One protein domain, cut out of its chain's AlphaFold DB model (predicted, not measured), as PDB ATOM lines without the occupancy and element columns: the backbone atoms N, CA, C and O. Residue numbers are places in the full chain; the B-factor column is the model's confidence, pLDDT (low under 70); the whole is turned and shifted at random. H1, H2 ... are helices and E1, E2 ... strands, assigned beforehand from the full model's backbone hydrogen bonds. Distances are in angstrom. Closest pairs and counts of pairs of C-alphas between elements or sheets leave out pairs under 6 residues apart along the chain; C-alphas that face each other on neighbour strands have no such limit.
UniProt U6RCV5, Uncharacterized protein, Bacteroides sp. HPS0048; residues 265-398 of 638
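AT A GLANCE: This is residues 265 to 398 of the 638 residues of an uncharacterized protein of Bacteroides sp. HPS0048 (UniProt U6RCV5). A rod-like shape has a small strand head at one end and an arm of helices at the other. The head is a small sandwich of two three-stranded sheets with crossed strands, only partly face to face; long H3 packs on E4 with its last residues and leads into the arm, where H1 folds back across it and H2 lies at the far end. The printed part has 134 residues, in chain order H1 H2 H3 H4 E1 E2 E3 E4 E5 E6, with antiparallel sheets E1 - E2 - E3 and E4 - E5 - E6; the class is mixed, helices and strands. The whole is loose, with a radius of gyration of the C-alphas of 19.2 A and spans of 59 by 27 by 25 A.

HOW THE PARTS SIT: E4, residues 363 to 372, E5, residues 378 to 387, and E6, residues 393 to 397, form a twisted meander, each strand the antiparallel neighbour of the one before. E4 bends by 72 degrees at residue 367 and E5 by 69 degrees at residue 381. N 366 and O 384 are 2.8 A apart in the hairpin E4 and E5, and N 385 and O 394 are 2.8 A apart in the hairpin E5 and E6, both within hydrogen-bond range. The other sheet is a second meander of E1, residues 324 to 329, E2, residues 334 to 338, and E3, residues 345 to 348; N 326 and O 336 are 2.8 A apart, as are N 337 and O 345. The two sheets make a sandwich, two sheets face to face, with strands at 75 degrees; the closest C-alphas of E3 and E6, Leu 347 and Tyr 396, are 5.8 A apart. H3, residues 295 to 314, is on the sheet E4 E5 E6 at a height over the sheet of 6.8 A, over none of its strands; its closest C-alpha pair with E4 is Thr 311 and Tyr 370, 4.7 A. H4, residues 317 to 320, only grazes that sheet. H1, residues 265 to 277, touches H3 at a steep tilt of 43 degrees, opposite ways, with the C-alphas of Val 270 and Phe 305 closest at 5.7 A. H2, residues 286 to 292, and H3 meet only through their link. In H1, H2 and H3 every O i to N i+4 pair is within hydrogen-bond range; H4 is too short for such a pair.

IN THESE COORDINATES: E4 measures 24.1 A from first to last C-alpha, E5 23.8 A, E1 15.7 A, H3 28.4 A and H1 18.5 A. H1 begins at C-alpha 265 (110.637, 164.976, 115.379), H3 ends at C-alpha 314 (113.462, 159.521, 125.454), and E6 ends at C-alpha 397 (128.100, 164.314, 133.183).

THE WHOLE: The farthest C-alphas, Met 286 and Gly 355, are 59.1 A apart. Residues 282 to 287, of which 286 to 287 belong to H2, stand free. The link E3 to E4, residues 349 to 362, is long. The printed part has no cut, and no printed residue is under 70 in pLDDT.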
ATOM      1  N   ILE A 265     111.607 164.503 114.378       89.31
ATOM      2  CA  ILE A 265     110.637 164.976 115.379       89.31
ATOM      3  C   ILE A 265     111.284 166.081 116.223       89.31
ATOM      4  O   ILE A 265     110.769 167.195 116.270       89.31
ATOM      5  N   MET A 266     112.468 165.801 116.772       88.38
ATOM      6  CA  MET A 266     113.260 166.725 117.578       88.38
ATOM      7  C   MET A 266     113.537 168.026 116.824       88.38
ATOM      8  O   MET A 266     113.279 169.101 117.354       88.38
ATOM      9  N   GLY A 267     113.988 167.951 115.568       84.88
ATOM     10  CA  GLY A 267     114.240 169.133 114.742       84.88
ATOM     11  C   GLY A 267     112.999 170.016 114.578       84.88
ATOM     12  O   GLY A 267     113.081 171.223 114.777       84.88
ATOM     13  N   LYS A 268     111.828 169.421 114.311       84.62
ATOM     14  CA  LYS A 268     110.566 170.172 114.187       84.62
ATOM     15  C   LYS A 268     110.164 170.876 115.481       84.62
ATOM     16  O   LYS A 268     109.706 172.014 115.433       84.62
ATOM     17  N   GLU A 269     110.298 170.205 116.618       89.25
ATOM     18  CA  GLU A 269     109.929 170.772 117.919       89.25
ATOM     19  C   GLU A 269     110.907 171.860 118.370       89.25
ATOM     20  O   GLU A 269     110.481 172.911 118.856       89.25
ATOM     21  N   VAL A 270     112.209 171.660 118.142       87.44
ATOM     22  CA  VAL A 270     113.235 172.677 118.399       87.44
ATOM     23  C   VAL A 270     113.010 173.899 117.517       87.44
ATOM     24  O   VAL A 270     113.019 175.015 118.031       87.44
ATOM     25  N   ASP A 271     112.754 173.712 116.221       81.94
ATOM     26  CA  ASP A 271     112.469 174.815 115.300       81.94
ATOM     27  C   ASP A 271     111.214 175.590 115.735       81.94
ATOM     28  O   ASP A 271     111.233 176.821 115.767       81.94
ATOM     29  N   ALA A 272     110.152 174.903 116.170       83.56
ATOM     30  CA  ALA A 272     108.949 175.549 116.696       83.56
ATOM     31  C   ALA A 272     109.233 176.385 117.957       83.56
ATOM     32  O   ALA A 272     108.821 177.546 118.037       83.56
ATOM     33  N   LYS A 273     109.983 175.837 118.924       88.31
ATOM     34  CA  LYS A 273     110.397 176.568 120.134       88.31
ATOM     35  C   LYS A 273     111.294 177.767 119.793       88.31
ATOM     36  O   LYS A 273     111.116 178.848 120.356       88.31
ATOM     37  N   MET A 274     112.222 177.608 118.848       85.38
ATOM     38  CA  MET A 274     113.115 178.683 118.401       85.38
ATOM     39  C   MET A 274     112.371 179.797 117.663       85.38
ATOM     40  O   MET A 274     112.680 180.969 117.883       85.38
ATOM     41  N   ASN A 275     111.378 179.454 116.840       79.81
ATOM     42  CA  ASN A 275     110.545 180.420 116.123       79.81
ATOM     43  C   ASN A 275     109.742 181.313 117.076       79.81
ATOM     44  O   ASN A 275     109.555 182.493 116.785       79.81
ATOM     45  N   GLU A 276     109.297 180.792 118.221       84.25
ATOM     46  CA  GLU A 276     108.668 181.616 119.258       84.25
ATOM     47  C   GLU A 276     109.698 182.416 120.065       84.25
ATOM     48  O   GLU A 276     109.504 183.609 120.299       84.25
ATOM     49  N   TRP A 277     110.824 181.809 120.448       87.25
ATOM     50  CA  TRP A 277     111.861 182.483 121.237       87.25
ATOM     51  C   TRP A 277     112.500 183.674 120.505       87.25
ATOM     52  O   TRP A 277     112.807 184.686 121.135       87.25
ATOM     53  N   VAL A 278     112.674 183.598 119.182       82.31
ATOM     54  CA  VAL A 278     113.235 184.691 118.363       82.31
ATOM     55  C   VAL A 278     112.311 185.906 118.276       82.31
ATOM     56  O   VAL A 278     112.788 186.992 117.947       82.31
ATOM     57  N   LYS A 279     111.010 185.777 118.553       80.81
ATOM     58  CA  LYS A 279     110.085 186.914 118.463       80.81
ATOM     59  C   LYS A 279     110.373 187.937 119.553       80.81
ATOM     60  O   LYS A 279     110.809 187.613 120.660       80.81
ATOM     61  N   MET A 280     110.116 189.198 119.224       81.00
ATOM     62  CA  MET A 280     110.180 190.289 120.186       81.00
ATOM     63  C   MET A 280     109.046 190.147 121.201       81.00
ATOM     64  O   MET A 280     107.890 189.928 120.827       81.00
ATOM     65  N   MET A 281     109.377 190.241 122.485       85.25
ATOM     66  CA  MET A 281     108.400 190.123 123.560       85.25
ATOM     67  C   MET A 281     107.581 191.412 123.685       85.25
ATOM     68  O   MET A 281     108.023 192.507 123.331       85.25
ATOM     69  N   GLN A 282     106.364 191.297 124.215       82.19
ATOM     70  CA  GLN A 282     105.513 192.461 124.437       82.19
ATOM     71  C   GLN A 282     106.174 193.429 125.431       82.19
ATOM     72  O   GLN A 282     106.438 193.066 126.574       82.19
ATOM     73  N   GLY A 283     106.404 194.672 124.998       83.44
ATOM     74  CA  GLY A 283     107.043 195.709 125.816       83.44
ATOM     75  C   GLY A 283     108.573 195.638 125.867       83.44
ATOM     76  O   GLY A 283     109.179 196.455 126.556       83.44
ATOM     77  N   GLU A 284     109.196 194.704 125.146       87.56
ATOM     78  CA  GLU A 284     110.650 194.654 124.979       87.56
ATOM     79  C   GLU A 284     111.131 195.851 124.149       87.56
ATOM     80  O   GLU A 284     110.458 196.262 123.204       87.56
ATOM     81  N   SER A 285     112.279 196.439 124.493       87.25
ATOM     82  CA  SER A 285     112.904 197.469 123.658       87.25
ATOM     83  C   SER A 285     113.730 196.832 122.534       87.25
ATOM     84  O   SER A 285     114.146 195.679 122.628       87.25
ATOM     85  N   MET A 286     114.016 197.575 121.460       79.75
ATOM     86  CA  MET A 286     114.891 197.064 120.389       79.75
ATOM     87  C   MET A 286     116.315 196.755 120.882       79.75
ATOM     88  O   MET A 286     116.972 195.878 120.323       79.75
ATOM     89  N   GLU A 287     116.790 197.454 121.917       84.75
ATOM     90  CA  GLU A 287     118.105 197.216 122.525       84.75
ATOM     91  C   GLU A 287     118.112 195.911 123.330       84.75
ATOM     92  O   GLU A 287     118.984 195.068 123.117       84.75
ATOM     93  N   ASP A 288     117.102 195.699 124.180       88.19
ATOM     94  CA  ASP A 288     116.954 194.460 124.957       88.19
ATOM     95  C   ASP A 288     116.786 193.246 124.036       88.19
ATOM     96  O   ASP A 288     117.419 192.208 124.241       88.19
ATOM     97  N   TYR A 289     116.004 193.411 122.966       85.25
ATOM     98  CA  TYR A 289     115.824 192.391 121.942       85.25
ATOM     99  C   TYR A 289     117.149 192.011 121.270       85.25
ATOM    100  O   TYR A 289     117.457 190.828 121.145       85.25
ATOM    101  N   ALA A 290     117.960 192.996 120.867       82.44
ATOM    102  CA  ALA A 290     119.253 192.748 120.229       82.44
ATOM    103  C   ALA A 290     120.264 192.071 121.174       82.44
ATOM    104  O   ALA A 290     121.110 191.297 120.723       82.44
ATOM    105  N   ILE A 291     120.170 192.323 122.484       87.12
ATOM    106  CA  ILE A 291     120.978 191.631 123.499       87.12
ATOM    107  C   ILE A 291     120.492 190.192 123.682       87.12
ATOM    108  O   ILE A 291     121.309 189.273 123.731       87.12
ATOM    109  N   ARG A 292     119.178 189.971 123.777       90.19
ATOM    110  CA  ARG A 292     118.597 188.643 124.009       90.19
ATOM    111  C   ARG A 292     118.717 187.732 122.793       90.19
ATOM    112  O   ARG A 292     119.001 186.547 122.962       90.19
ATOM    113  N   VAL A 293     118.510 188.261 121.591       86.31
ATOM    114  CA  VAL A 293     118.478 187.510 120.331       86.31
ATOM    115  C   VAL A 293     119.681 187.902 119.475       86.31
ATOM    116  O   VAL A 293     119.622 188.814 118.653       86.31
ATOM    117  N   ASN A 294     120.782 187.180 119.676       84.31
ATOM    118  CA  ASN A 294     122.016 187.289 118.904       84.31
ATOM    119  C   ASN A 294     122.546 185.888 118.546       84.31
ATOM    120  O   ASN A 294     121.991 184.878 118.984       84.31
ATOM    121  N   ASP A 295     123.609 185.808 117.744       79.75
ATOM    122  CA  ASP A 295     124.136 184.523 117.265       79.75
ATOM    123  C   ASP A 295     124.581 183.587 118.405       79.75
ATOM    124  O   ASP A 295     124.325 182.382 118.354       79.75
ATOM    125  N   GLU A 296     125.193 184.128 119.463       83.88
ATOM    126  CA  GLU A 296     125.668 183.344 120.608       83.88
ATOM    127  C   GLU A 296     124.504 182.838 121.471       83.88
ATOM    128  O   GLU A 296     124.442 181.650 121.807       83.88
ATOM    129  N   SER A 297     123.567 183.723 121.827       88.88
ATOM    130  CA  SER A 297     122.412 183.358 122.652       88.88
ATOM    131  C   SER A 297     121.483 182.390 121.927       88.88
ATOM    132  O   SER A 297     120.971 181.458 122.547       88.88
ATOM    133  N   ARG A 298     121.328 182.541 120.607       83.38
ATOM    134  CA  ARG A 298     120.541 181.638 119.767       83.38
ATOM    135  C   ARG A 298     121.108 180.224 119.771       83.38
ATOM    136  O   ARG A 298     120.347 179.280 119.954       83.38
ATOM    137  N   LEU A 299     122.418 180.071 119.578       81.50
ATOM    138  CA  LEU A 299     123.052 178.752 119.541       81.50
ATOM    139  C   LEU A 299     122.940 178.044 120.897       81.50
ATOM    140  O   LEU A 299     122.581 176.868 120.949       81.50
ATOM    141  N   LYS A 300     123.158 178.777 121.997       85.44
ATOM    142  CA  LYS A 300     122.949 178.264 123.360       85.44
ATOM    143  C   LYS A 300     121.498 177.841 123.590       85.44
ATOM    144  O   LYS A 300     121.253 176.743 124.080       85.44
ATOM    145  N   GLN A 301     120.536 178.678 123.204       89.56
ATOM    146  CA  GLN A 301     119.117 178.376 123.385       89.56
ATOM    147  C   GLN A 301     118.673 177.164 122.557       89.56
ATOM    148  O   GLN A 301     117.934 176.317 123.053       89.56
ATOM    149  N   GLN A 302     119.152 177.048 121.318       86.00
ATOM    150  CA  GLN A 302     118.838 175.923 120.444       86.00
ATOM    151  C   GLN A 302     119.351 174.598 121.024       86.00
ATOM    152  O   GLN A 302     118.638 173.598 120.986       86.00
ATOM    153  N   GLN A 303     120.555 174.595 121.605       84.88
ATOM    154  CA  GLN A 303     121.104 173.424 122.296       84.88
ATOM    155  C   GLN A 303     120.270 173.037 123.521       84.88
ATOM    156  O   GLN A 303     119.985 171.856 123.703       84.88
ATOM    157  N   LEU A 304     119.842 174.018 124.323       88.75
ATOM    158  CA  LEU A 304     118.976 173.777 125.480       88.75
ATOM    159  C   LEU A 304     117.639 173.160 125.063       88.75
ATOM    160  O   LEU A 304     117.233 172.152 125.632       88.75
ATOM    161  N   PHE A 305     116.981 173.708 124.037       91.50
ATOM    162  CA  PHE A 305     115.737 173.131 123.525       91.50
ATOM    163  C   PHE A 305     115.937 171.734 122.946       91.50
ATOM    164  O   PHE A 305     115.094 170.872 123.158       91.50
ATOM    165  N   ALA A 306     117.042 171.476 122.248       88.12
ATOM    166  CA  ALA A 306     117.313 170.142 121.728       88.12
ATOM    167  C   ALA A 306     117.546 169.112 122.842       88.12
ATOM    168  O   ALA A 306     117.065 167.990 122.723       88.12
ATOM    169  N   GLN A 307     118.210 169.484 123.940       88.50
ATOM    170  CA  GLN A 307     118.352 168.621 125.121       88.50
ATOM    171  C   GLN A 307     117.014 168.380 125.823       88.50
ATOM    172  O   GLN A 307     116.703 167.242 126.175       88.50
ATOM    173  N   GLU A 308     116.214 169.434 126.005       92.75
ATOM    174  CA  GLU A 308     114.873 169.351 126.592       92.75
ATOM    175  C   GLU A 308     113.996 168.384 125.787       92.75
ATOM    176  O   GLU A 308     113.480 167.412 126.336       92.75
ATOM    177  N   VAL A 309     113.908 168.596 124.471       92.88
ATOM    178  CA  VAL A 309     113.100 167.775 123.565       92.88
ATOM    179  C   VAL A 309     113.629 166.343 123.482       92.88
ATOM    180  O   VAL A 309     112.849 165.399 123.562       92.88
ATOM    181  N   ALA A 310     114.944 166.135 123.360       91.81
ATOM    182  CA  ALA A 310     115.510 164.784 123.339       91.81
ATOM    183  C   ALA A 310     115.213 164.024 124.642       91.81
ATOM    184  O   ALA A 310     114.894 162.837 124.599       91.81
ATOM    185  N   THR A 311     115.265 164.707 125.787       93.31
ATOM    186  CA  THR A 311     114.932 164.123 127.093       93.31
ATOM    187  C   THR A 311     113.448 163.776 127.192       93.31
ATOM    188  O   THR A 311     113.107 162.686 127.652       93.31
ATOM    189  N   GLU A 312     112.567 164.650 126.706       94.25
ATOM    190  CA  GLU A 312     111.125 164.390 126.644       94.25
ATOM    191  C   GLU A 312     110.804 163.185 125.745       94.25
ATOM    192  O   GLU A 312     110.086 162.275 126.162       94.25
ATOM    193  N   LEU A 313     111.398 163.124 124.548       92.69
ATOM    194  CA  LEU A 313     111.208 162.022 123.596       92.69
ATOM    195  C   LEU A 313     111.797 160.691 124.087       92.69
ATOM    196  O   LEU A 313     111.283 159.625 123.736       92.69
ATOM    197  N   ALA A 314     112.877 160.723 124.871       91.69
ATOM    198  CA  ALA A 314     113.462 159.521 125.454       91.69
ATOM    199  C   ALA A 314     112.538 158.887 126.507       91.69
ATOM    200  O   ALA A 314     112.501 157.658 126.619       91.69
ATOM    201  N   GLY A 315     111.786 159.706 127.252       90.81
ATOM    202  CA  GLY A 315     110.959 159.260 128.372       90.81
ATOM    203  C   GLY A 315     111.785 158.569 129.465       90.81
ATOM    204  O   GLY A 315     112.963 158.862 129.670       90.81
ATOM    205  N   ASP A 316     111.184 157.606 130.166       87.50
ATOM    206  CA  ASP A 316     111.869 156.806 131.193       87.50
ATOM    207  C   ASP A 316     112.672 155.643 130.573       87.50
ATOM    208  O   ASP A 316     112.445 154.461 130.854       87.50
ATOM    209  N   ARG A 317     113.585 155.979 129.650       88.75
ATOM    210  CA  ARG A 317     114.342 154.988 128.872       88.75
ATOM    211  C   ARG A 317     115.201 154.101 129.767       88.75
ATOM    212  O   ARG A 317     115.189 152.895 129.568       88.75
ATOM    213  N   ILE A 318     115.880 154.666 130.770       87.94
ATOM    214  CA  ILE A 318     116.692 153.901 131.733       87.94
ATOM    215  C   ILE A 318     115.888 152.749 132.350       87.94
ATOM    216  O   ILE A 318     116.365 151.617 132.349       87.94
ATOM    217  N   SER A 319     114.668 153.001 132.836       85.25
ATOM    218  CA  SER A 319     113.856 151.952 133.467       85.25
ATOM    219  C   SER A 319     113.413 150.875 132.476       85.25
ATOM    220  O   SER A 319     113.376 149.695 132.825       85.25
ATOM    221  N   ILE A 320     113.109 151.255 131.230       84.31
ATOM    222  CA  ILE A 320     112.759 150.315 130.151       84.31
ATOM    223  C   ILE A 320     113.943 149.391 129.828       84.31
ATOM    224  O   ILE A 320     113.756 148.204 129.546       84.31
ATOM    225  N   ASP A 321     115.157 149.929 129.904       86.69
ATOM    226  CA  ASP A 321     116.362 149.285 129.396       86.69
ATOM    227  C   ASP A 321     117.093 148.389 130.402       86.69
ATOM    228  O   ASP A 321     118.100 147.769 130.055       86.69
ATOM    229  N   ASN A 322     116.548 148.272 131.619       86.88
ATOM    230  CA  ASN A 322     117.008 147.401 132.704       86.88
ATOM    231  C   ASN A 322     118.522 147.529 132.979       86.88
ATOM    232  O   ASN A 322     119.300 146.672 132.544       86.88
ATOM    233  N   PRO A 323     118.953 148.566 133.721       92.19
ATOM    234  CA  PRO A 323     120.365 148.799 133.995       92.19
ATOM    235  C   PRO A 323     120.995 147.637 134.768       92.19
ATOM    236  O   PRO A 323     120.347 146.996 135.600       92.19
ATOM    237  N   PHE A 324     122.284 147.396 134.534       93.12
ATOM    238  CA  PHE A 324     123.083 146.408 135.254       93.12
ATOM    239  C   PHE A 324     124.471 146.955 135.597       93.12
ATOM    240  O   PHE A 324     125.039 147.770 134.872       93.12
ATOM    241  N   VAL A 325     125.031 146.501 136.720       92.88
ATOM    242  CA  VAL A 325     126.396 146.866 137.118       92.88
ATOM    243  C   VAL A 325     127.381 146.032 136.300       92.88
ATOM    244  O   VAL A 325     127.276 144.806 136.261       92.88
ATOM    245  N   GLY A 326     128.299 146.705 135.615       91.19
ATOM    246  CA  GLY A 326     129.369 146.109 134.824       91.19
ATOM    247  C   GLY A 326     130.711 146.117 135.555       91.19
ATOM    248  O   GLY A 326     130.784 146.169 136.782       91.19
ATOM    249  N   ASP A 327     131.788 146.058 134.775       91.44
ATOM    250  CA  ASP A 327     133.147 145.977 135.309       91.44
ATOM    251  C   ASP A 327     133.595 147.284 135.985       91.44
ATOM    252  O   ASP A 327     133.264 148.387 135.537       91.44
ATOM    253  N   TYR A 328     134.405 147.141 137.037       93.75
ATOM    254  CA  TYR A 328     135.089 148.241 137.713       93.75
ATOM    255  C   TYR A 328     136.571 148.279 137.323       93.75
ATOM    256  O   TYR A 328     137.315 147.323 137.569       93.75
ATOM    257  N   ASP A 329     137.023 149.395 136.754       92.31
ATOM    258  CA  ASP A 329     138.428 149.616 136.424       92.31
ATOM    259  C   ASP A 329     139.164 150.302 137.582       92.31
ATOM    260  O   ASP A 329     139.091 151.512 137.795       92.31
ATOM    261  N   THR A 330     139.950 149.505 138.304       88.56
ATOM    262  CA  THR A 330     140.786 149.969 139.423       88.56
ATOM    263  C   THR A 330     141.862 150.991 139.038       88.56
ATOM    264  O   THR A 330     142.366 151.685 139.919       88.56
ATOM    265  N   SER A 331     142.244 151.089 137.759       89.69
ATOM    266  CA  SER A 331     143.278 152.024 137.301       89.69
ATOM    267  C   SER A 331     142.739 153.436 137.057       89.69
ATOM    268  O   SER A 331     143.469 154.409 137.250       89.69
ATOM    269  N   SER A 332     141.462 153.546 136.683       90.06
ATOM    270  CA  SER A 332     140.778 154.808 136.374       90.06
ATOM    271  C   SER A 332     139.685 155.182 137.383       90.06
ATOM    272  O   SER A 332     139.154 156.285 137.307       90.06
ATOM    273  N   ASN A 333     139.391 154.310 138.355       93.50
ATOM    274  CA  ASN A 333     138.283 154.433 139.309       93.50
ATOM    275  C   ASN A 333     136.913 154.599 138.635       93.50
ATOM    276  O   ASN A 333     136.061 155.354 139.102       93.50
ATOM    277  N   LEU A 334     136.707 153.897 137.519       94.38
ATOM    278  CA  LEU A 334     135.467 153.949 136.755       94.38
ATOM    279  C   LEU A 334     134.667 152.660 136.933       94.38
ATOM    280  O   LEU A 334     135.165 151.565 136.669       94.38
ATOM    281  N   LEU A 335     133.411 152.799 137.349       94.44
ATOM    282  CA  LEU A 335     132.421 151.732 137.366       94.44
ATOM    283  C   LEU A 335     131.538 151.835 136.125       94.44
ATOM    284  O   LEU A 335     130.856 152.842 135.934       94.44
ATOM    285  N   ASN A 336     131.499 150.785 135.312       94.62
ATOM    286  CA  ASN A 336     130.582 150.738 134.180       94.62
ATOM    287  C   ASN A 336     129.171 150.368 134.640       94.62
ATOM    288  O   ASN A 336     128.975 149.372 135.334       94.62
ATOM    289  N   ILE A 337     128.178 151.128 134.194       94.44
ATOM    290  CA  ILE A 337     126.764 150.764 134.261       94.44
ATOM    291  C   ILE A 337     126.307 150.489 132.835       94.44
ATOM    292  O   ILE A 337     126.389 151.361 131.969       94.44
ATOM    293  N   GLY A 338     125.886 149.254 132.586       92.69
ATOM    294  CA  GLY A 338     125.391 148.815 131.292       92.69
ATOM    295  C   GLY A 338     123.876 148.919 131.187       92.69
ATOM    296  O   GLY A 338     123.161 148.856 132.187       92.69
ATOM    297  N   PHE A 339     123.407 149.030 129.951       92.69
ATOM    298  CA  PHE A 339     122.000 148.991 129.576       92.69
ATOM    299  C   PHE A 339     121.827 148.026 128.400       92.69
ATOM    300  O   PHE A 339     122.811 147.584 127.798       92.69
ATOM    301  N   LYS A 340     120.587 147.641 128.098       88.31
ATOM    302  CA  LYS A 340     120.315 146.685 127.022       88.31
ATOM    303  C   LYS A 340     120.482 147.297 125.624       88.31
ATOM    304  O   LYS A 340     121.038 146.628 124.754       88.31
ATOM    305  N   GLU A 341     119.990 148.512 125.405       85.81
ATOM    306  CA  GLU A 341     119.994 149.210 124.112       85.81
ATOM    307  C   GLU A 341     120.777 150.532 124.171       85.81
ATOM    308  O   GLU A 341     121.479 150.868 123.217       85.81
ATOM    309  N   LEU A 342     120.720 151.255 125.292       90.69
ATOM    310  CA  LEU A 342     121.510 152.454 125.549       90.69
ATOM    311  C   LEU A 342     123.003 152.112 125.680       90.69
ATOM    312  O   LEU A 342     123.371 151.067 126.230       90.69
ATOM    313  N   PRO A 343     123.900 153.017 125.255       90.69
ATOM    314  CA  PRO A 343     125.318 152.882 125.550       90.69
ATOM    315  C   PRO A 343     125.584 152.862 127.058       90.69
ATOM    316  O   PRO A 343     124.985 153.625 127.819       90.69
ATOM    317  N   SER A 344     126.531 152.025 127.486       93.25
ATOM    318  CA  SER A 344     126.996 152.005 128.873       93.25
ATOM    319  C   SER A 344     127.584 153.355 129.286       93.25
ATOM    320  O   SER A 344     128.280 154.006 128.504       93.25
ATOM    321  N   ILE A 345     127.374 153.731 130.546       93.94
ATOM    322  CA  ILE A 345     127.997 154.906 131.162       93.94
ATOM    323  C   ILE A 345     129.084 154.476 132.144       93.94
ATOM    324  O   ILE A 345     129.006 153.401 132.736       93.94
ATOM    325  N   ALA A 346     130.081 155.333 132.343       94.25
ATOM    326  CA  ALA A 346     131.143 155.124 133.320       94.25
ATOM    327  C   ALA A 346     131.008 156.147 134.454       94.25
ATOM    328  O   ALA A 346     131.082 157.353 134.214       94.25
ATOM    329  N   LEU A 347     130.800 155.666 135.679       94.50
ATOM    330  CA  LEU A 347     130.711 156.482 136.890       94.50
ATOM    331  C   LEU A 347     132.063 156.524 137.591       94.50
ATOM    332  O   LEU A 347     132.676 155.482 137.809       94.50
ATOM    333  N   GLU A 348     132.504 157.707 138.005       93.81
ATOM    334  CA  GLU A 348     133.671 157.836 138.877       93.81
ATOM    335  C   GLU A 348     133.297 157.388 140.298       93.81
ATOM    336  O   GLU A 348     132.516 158.042 140.992       93.81
ATOM    337  N   VAL A 349     133.822 156.236 140.717       93.19
ATOM    338  CA  VAL A 349     133.530 155.599 142.008       93.19
ATOM    339  C   VAL A 349     134.859 155.293 142.694       93.19
ATOM    340  O   VAL A 349     135.661 154.555 142.134       93.19
ATOM    341  N   PRO A 350     135.136 155.810 143.904       92.81
ATOM    342  CA  PRO A 350     136.376 155.494 144.609       92.81
ATOM    343  C   PRO A 350     136.529 153.988 144.866       92.81
ATOM    344  O   PRO A 350     135.569 153.315 145.233       92.81
ATOM    345  N   ALA A 351     137.754 153.460 144.787       89.31
ATOM    346  CA  ALA A 351     138.014 152.018 144.915       89.31
ATOM    347  C   ALA A 351     137.485 151.371 146.209       89.31
ATOM    348  O   ALA A 351     137.147 150.190 146.209       89.31
ATOM    349  N   GLY A 352     137.389 152.131 147.305       89.19
ATOM    350  CA  GLY A 352     136.816 151.651 148.567       89.19
ATOM    351  C   GLY A 352     135.289 151.501 148.561       89.19
ATOM    352  O   GLY A 352     134.753 150.879 149.470       89.19
ATOM    353  N   GLU A 353     134.608 152.056 147.558       90.94
ATOM    354  CA  GLU A 353     133.143 152.130 147.447       90.94
ATOM    355  C   GLU A 353     132.597 151.216 146.340       90.94
ATOM    356  O   GLU A 353     131.402 150.943 146.293       90.94
ATOM    357  N   ALA A 354     133.460 150.677 145.469       86.81
ATOM    358  CA  ALA A 354     133.051 149.789 144.377       86.81
ATOM    359  C   ALA A 354     132.285 148.543 144.871       86.81
ATOM    360  O   ALA A 354     131.358 148.081 144.210       86.81
ATOM    361  N   GLY A 355     132.620 148.032 146.063       85.38
ATOM    362  CA  GLY A 355     131.926 146.900 146.691       85.38
ATOM    363  C   GLY A 355     130.485 147.190 147.137       85.38
ATOM    364  O   GLY A 355     129.753 146.256 147.460       85.38
ATOM    365  N   ASP A 356     130.055 148.455 147.133       88.38
ATOM    366  CA  ASP A 356     128.683 148.848 147.468       88.38
ATOM    367  C   ASP A 356     127.718 148.682 146.273       88.38
ATOM    368  O   ASP A 356     126.499 148.800 146.431       88.38
ATOM    369  N   PHE A 357     128.239 148.379 145.076       89.00
ATOM    370  CA  PHE A 357     127.486 148.223 143.825       89.00
ATOM    371  C   PHE A 357     127.234 146.745 143.487       89.00
ATOM    372  O   PHE A 357     127.688 146.227 142.473       89.00
ATOM    373  N   ASN A 358     126.498 146.049 144.356       81.56
ATOM    374  CA  ASN A 358     126.260 144.603 144.212       81.56
ATOM    375  C   ASN A 358     125.087 144.241 143.281       81.56
ATOM    376  O   ASN A 358     125.071 143.151 142.716       81.56
ATOM    377  N   ASP A 359     124.092 145.123 143.147       83.00
ATOM    378  CA  ASP A 359     122.915 144.934 142.288       83.00
ATOM    379  C   ASP A 359     122.436 146.301 141.782       83.00
ATOM    380  O   ASP A 359     122.302 147.248 142.563       83.00
ATOM    381  N   ALA A 360     122.152 146.403 140.483       85.12
ATOM    382  CA  ALA A 360     121.634 147.622 139.871       85.12
ATOM    383  C   ALA A 360     120.229 147.989 140.365       85.12
ATOM    384  O   ALA A 360     119.852 149.154 140.297       85.12
ATOM    385  N   LYS A 361     119.471 147.042 140.933       87.31
ATOM    386  CA  LYS A 361     118.172 147.328 141.572       87.31
ATOM    387  C   LYS A 361     118.270 148.257 142.778       87.31
ATOM    388  O   LYS A 361     117.269 148.853 143.150       87.31
ATOM    389  N   ASN A 362     119.451 148.363 143.385       90.88
ATOM    390  CA  ASN A 362     119.706 149.281 144.493       90.88
ATOM    391  C   ASN A 362     120.152 150.667 144.000       90.88
ATOM    392  O   ASN A 362     120.581 151.493 144.807       90.88
ATOM    393  N   LEU A 363     120.129 150.901 142.687       93.06
ATOM    394  CA  LEU A 363     120.463 152.176 142.076       93.06
ATOM    395  C   LEU A 363     119.182 152.859 141.618       93.06
ATOM    396  O   LEU A 363     118.376 152.289 140.884       93.06
ATOM    397  N   LYS A 364     119.030 154.114 142.024       93.81
ATOM    398  CA  LYS A 364     117.983 155.001 141.542       93.81
ATOM    399  C   LYS A 364     118.604 156.045 140.626       93.81
ATOM    400  O   LYS A 364     119.593 156.674 140.990       93.81
ATOM    401  N   PHE A 365     118.010 156.223 139.455       94.56
ATOM    402  CA  PHE A 365     118.465 157.173 138.449       94.56
ATOM    403  C   PHE A 365     117.537 158.387 138.467       94.56
ATOM    404  O   PHE A 365     116.321 158.246 138.339       94.56
ATOM    405  N   GLU A 366     118.099 159.572 138.673       93.94
ATOM    406  CA  GLU A 366     117.367 160.831 138.808       93.94
ATOM    407  C   GLU A 366     117.931 161.876 137.834       93.94
ATOM    408  O   GLU A 366     119.093 161.812 137.429       93.94
ATOM    409  N   ASN A 367     117.083 162.829 137.431       93.75
ATOM    410  CA  ASN A 367     117.450 163.964 136.575       93.75
ATOM    411  C   ASN A 367     118.154 163.569 135.262       93.75
ATOM    412  O   ASN A 367     119.035 164.285 134.797       93.75
ATOM    413  N   ALA A 368     117.790 162.427 134.667       94.44
ATOM    414  CA  ALA A 368     118.410 161.959 133.433       94.44
ATOM    415  C   ALA A 368     118.160 162.936 132.272       94.44
ATOM    416  O   ALA A 368     117.019 163.308 132.002       94.44
ATOM    417  N   VAL A 369     119.229 163.305 131.572       93.25
ATOM    418  CA  VAL A 369     119.205 164.115 130.351       93.25
ATOM    419  C   VAL A 369     119.718 163.262 129.207       93.25
ATOM    420  O   VAL A 369     120.794 162.657 129.301       93.25
ATOM    421  N   TYR A 370     118.966 163.251 128.113       92.19
ATOM    422  CA  TYR A 370     119.307 162.505 126.912       92.19
ATOM    423  C   TYR A 370     119.672 163.442 125.770       92.19
ATOM    424  O   TYR A 370     119.205 164.578 125.678       92.19
ATOM    425  N   VAL A 371     120.490 162.925 124.865       90.06
ATOM    426  CA  VAL A 371     120.729 163.499 123.542       90.06
ATOM    427  C   VAL A 371     120.511 162.429 122.481       90.06
ATOM    428  O   VAL A 371     120.384 161.247 122.796       90.06
ATOM    429  N   LEU A 372     120.459 162.847 121.221       88.69
ATOM    430  CA  LEU A 372     120.323 161.956 120.077       88.69
ATOM    431  C   LEU A 372     121.617 161.954 119.261       88.69
ATOM    432  O   LEU A 372     122.152 163.027 118.969       88.69
ATOM    433  N   ASN A 373     122.107 160.772 118.892       86.75
ATOM    434  CA  ASN A 373     123.324 160.619 118.096       86.75
ATOM    435  C   ASN A 373     123.055 160.645 116.570       86.75
ATOM    436  O   ASN A 373     121.913 160.721 116.118       86.75
ATOM    437  N   ASP A 374     124.118 160.548 115.756       84.00
ATOM    438  CA  ASP A 374     124.027 160.545 114.278       84.00
ATOM    439  C   ASP A 374     123.202 159.372 113.708       84.00
ATOM    440  O   ASP A 374     122.708 159.440 112.580       84.00
ATOM    441  N   LYS A 375     123.057 158.288 114.477       89.75
ATOM    442  CA  LYS A 375     122.324 157.076 114.092       89.75
ATOM    443  C   LYS A 375     120.850 157.116 114.475       89.75
ATOM    444  O   LYS A 375     120.148 156.133 114.242       89.75
ATOM    445  N   ASP A 376     120.374 158.246 114.999       91.88
ATOM    446  CA  ASP A 376     119.007 158.412 115.489       91.88
ATOM    447  C   ASP A 376     118.696 157.536 116.720       91.88
ATOM    448  O   ASP A 376     117.581 157.033 116.879       91.88
ATOM    449  N   GLU A 377     119.699 157.346 117.583       90.44
ATOM    450  CA  GLU A 377     119.631 156.579 118.830       90.44
ATOM    451  C   GLU A 377     119.882 157.506 120.034       90.44
ATOM    452  O   GLU A 377     120.681 158.445 119.958       90.44
ATOM    453  N   PHE A 378     119.172 157.269 121.141       91.44
ATOM    454  CA  PHE A 378     119.320 158.068 122.360       91.44
ATOM    455  C   PHE A 378     120.585 157.683 123.127       91.44
ATOM    456  O   PHE A 378     120.916 156.507 123.255       91.44
ATOM    457  N   GLU A 379     121.244 158.679 123.709       90.69
ATOM    458  CA  GLU A 379     122.401 158.505 124.582       90.69
ATOM    459  C   GLU A 379     122.211 159.323 125.857       90.69
ATOM    460  O   GLU A 379     121.686 160.440 125.824       90.69
ATOM    461  N   LEU A 380     122.657 158.779 126.991       92.56
ATOM    462  CA  LEU A 380     122.699 159.541 128.234       92.56
ATOM    463  C   LEU A 380     123.781 160.617 128.134       92.56
ATOM    464  O   LEU A 380     124.942 160.329 127.829       92.56
ATOM    465  N   ALA A 381     123.394 161.855 128.426       91.69
ATOM    466  CA  ALA A 381     124.299 162.994 128.531       91.69
ATOM    467  C   ALA A 381     124.543 163.393 129.989       91.69
ATOM    468  O   ALA A 381     125.646 163.816 130.316       91.69
ATOM    469  N   TYR A 382     123.549 163.230 130.862       94.12
ATOM    470  CA  TYR A 382     123.687 163.456 132.299       94.12
ATOM    471  C   TYR A 382     122.746 162.538 133.070       94.12
ATOM    472  O   TYR A 382     121.637 162.278 132.607       94.12
ATOM    473  N   VAL A 383     123.169 162.043 134.231       95.94
ATOM    474  CA  VAL A 383     122.280 161.362 135.181       95.94
ATOM    475  C   VAL A 383     122.881 161.359 136.585       95.94
ATOM    476  O   VAL A 383     124.090 161.180 136.763       95.94
ATOM    477  N   GLU A 384     122.021 161.512 137.587       96.69
ATOM    478  CA  GLU A 384     122.356 161.289 138.992       96.69
ATOM    479  C   GLU A 384     122.011 159.849 139.367       96.69
ATOM    480  O   GLU A 384     120.860 159.423 139.285       96.69
ATOM    481  N   VAL A 385     123.013 159.084 139.787       95.81
ATOM    482  CA  VAL A 385     122.865 157.689 140.203       95.81
ATOM    483  C   VAL A 385     122.985 157.622 141.715       95.81
ATOM    484  O   VAL A 385     124.075 157.704 142.283       95.81
ATOM    485  N   LYS A 386     121.851 157.476 142.392       95.75
ATOM    486  CA  LYS A 386     121.785 157.305 143.838       95.75
ATOM    487  C   LYS A 386     121.874 155.826 144.191       95.75
ATOM    488  O   LYS A 386     120.992 155.048 143.842       95.75
ATOM    489  N   ASN A 387     122.898 155.442 144.946       93.62
ATOM    490  CA  ASN A 387     122.936 154.131 145.583       93.62
ATOM    491  C   ASN A 387     122.028 154.167 146.821       93.62
ATOM    492  O   ASN A 387     122.324 154.841 147.808       93.62
ATOM    493  N   GLU A 388     120.904 153.459 146.778       93.00
ATOM    494  CA  GLU A 388     119.891 153.471 147.838       93.00
ATOM    495  C   GLU A 388     120.358 152.772 149.121       93.00
ATOM    496  O   GLU A 388     119.838 153.055 150.200       93.00
ATOM    497  N   THR A 389     121.383 151.915 149.038       90.94
ATOM    498  CA  THR A 389     121.969 151.251 150.215       90.94
ATOM    499  C   THR A 389     122.839 152.215 151.020       90.94
ATOM    500  O   THR A 389     122.799 152.210 152.250       90.94
ATOM    501  N   THR A 390     123.606 153.072 150.344       92.56
ATOM    502  CA  THR A 390     124.543 154.012 150.991       92.56
ATOM    503  C   THR A 390     124.016 155.446 151.072       92.56
ATOM    504  O   THR A 390     124.591 156.271 151.779       92.56
ATOM    505  N   ASN A 391     122.925 155.754 150.363       92.31
ATOM    506  CA  ASN A 391     122.401 157.101 150.109       92.31
ATOM    507  C   ASN A 391     123.389 158.067 149.424       92.31
ATOM    508  O   ASN A 391     123.138 159.274 149.406       92.31
ATOM    509  N   LYS A 392     124.483 157.566 148.839       94.62
ATOM    510  CA  LYS A 392     125.419 158.379 148.052       94.62
ATOM    511  C   LYS A 392     124.910 158.581 146.629       94.62
ATOM    512  O   LYS A 392     124.288 157.683 146.064       94.62
ATOM    513  N   VAL A 393     125.202 159.750 146.065       95.81
ATOM    514  CA  VAL A 393     124.866 160.119 144.685       95.81
ATOM    515  C   VAL A 393     126.152 160.236 143.882       95.81
ATOM    516  O   VAL A 393     127.090 160.908 144.307       95.81
ATOM    517  N   TYR A 394     126.169 159.586 142.727       95.75
ATOM    518  CA  TYR A 394     127.251 159.614 141.752       95.75
ATOM    519  C   TYR A 394     126.733 160.290 140.491       95.75
ATOM    520  O   TYR A 394     125.592 160.064 140.094       95.75
ATOM    521  N   ILE A 395     127.552 161.132 139.872       95.50
ATOM    522  CA  ILE A 395     127.136 161.928 138.718       95.50
ATOM    523  C   ILE A 395     127.865 161.412 137.491       95.50
ATOM    524  O   ILE A 395     129.093 161.335 137.470       95.50
ATOM    525  N   TYR A 396     127.094 161.097 136.461       94.75
ATOM    526  CA  TYR A 396     127.603 161.024 135.105       94.75
ATOM    527  C   TYR A 396     127.258 162.342 134.413       94.75
ATOM    528  O   TYR A 396     126.082 162.677 134.305       94.75
ATOM    529  N   ASP A 397     128.268 163.086 133.964       92.56
ATOM    530  CA  ASP A 397     128.100 164.314 133.183       92.56
ATOM    531  C   ASP A 397     128.997 164.266 131.946       92.56
ATOM    532  O   ASP A 397     130.230 164.269 132.020       92.56
ATOM    533  N   ASN A 398     128.349 164.206 130.792       88.00
ATOM    534  CA  ASN A 398     128.972 164.209 129.485       88.00
ATOM    535  C   ASN A 398     128.420 165.323 128.582       88.00
ATOM    536  O   ASN A 398     128.801 165.376 127.412       88.00
TER     537      ASN A 398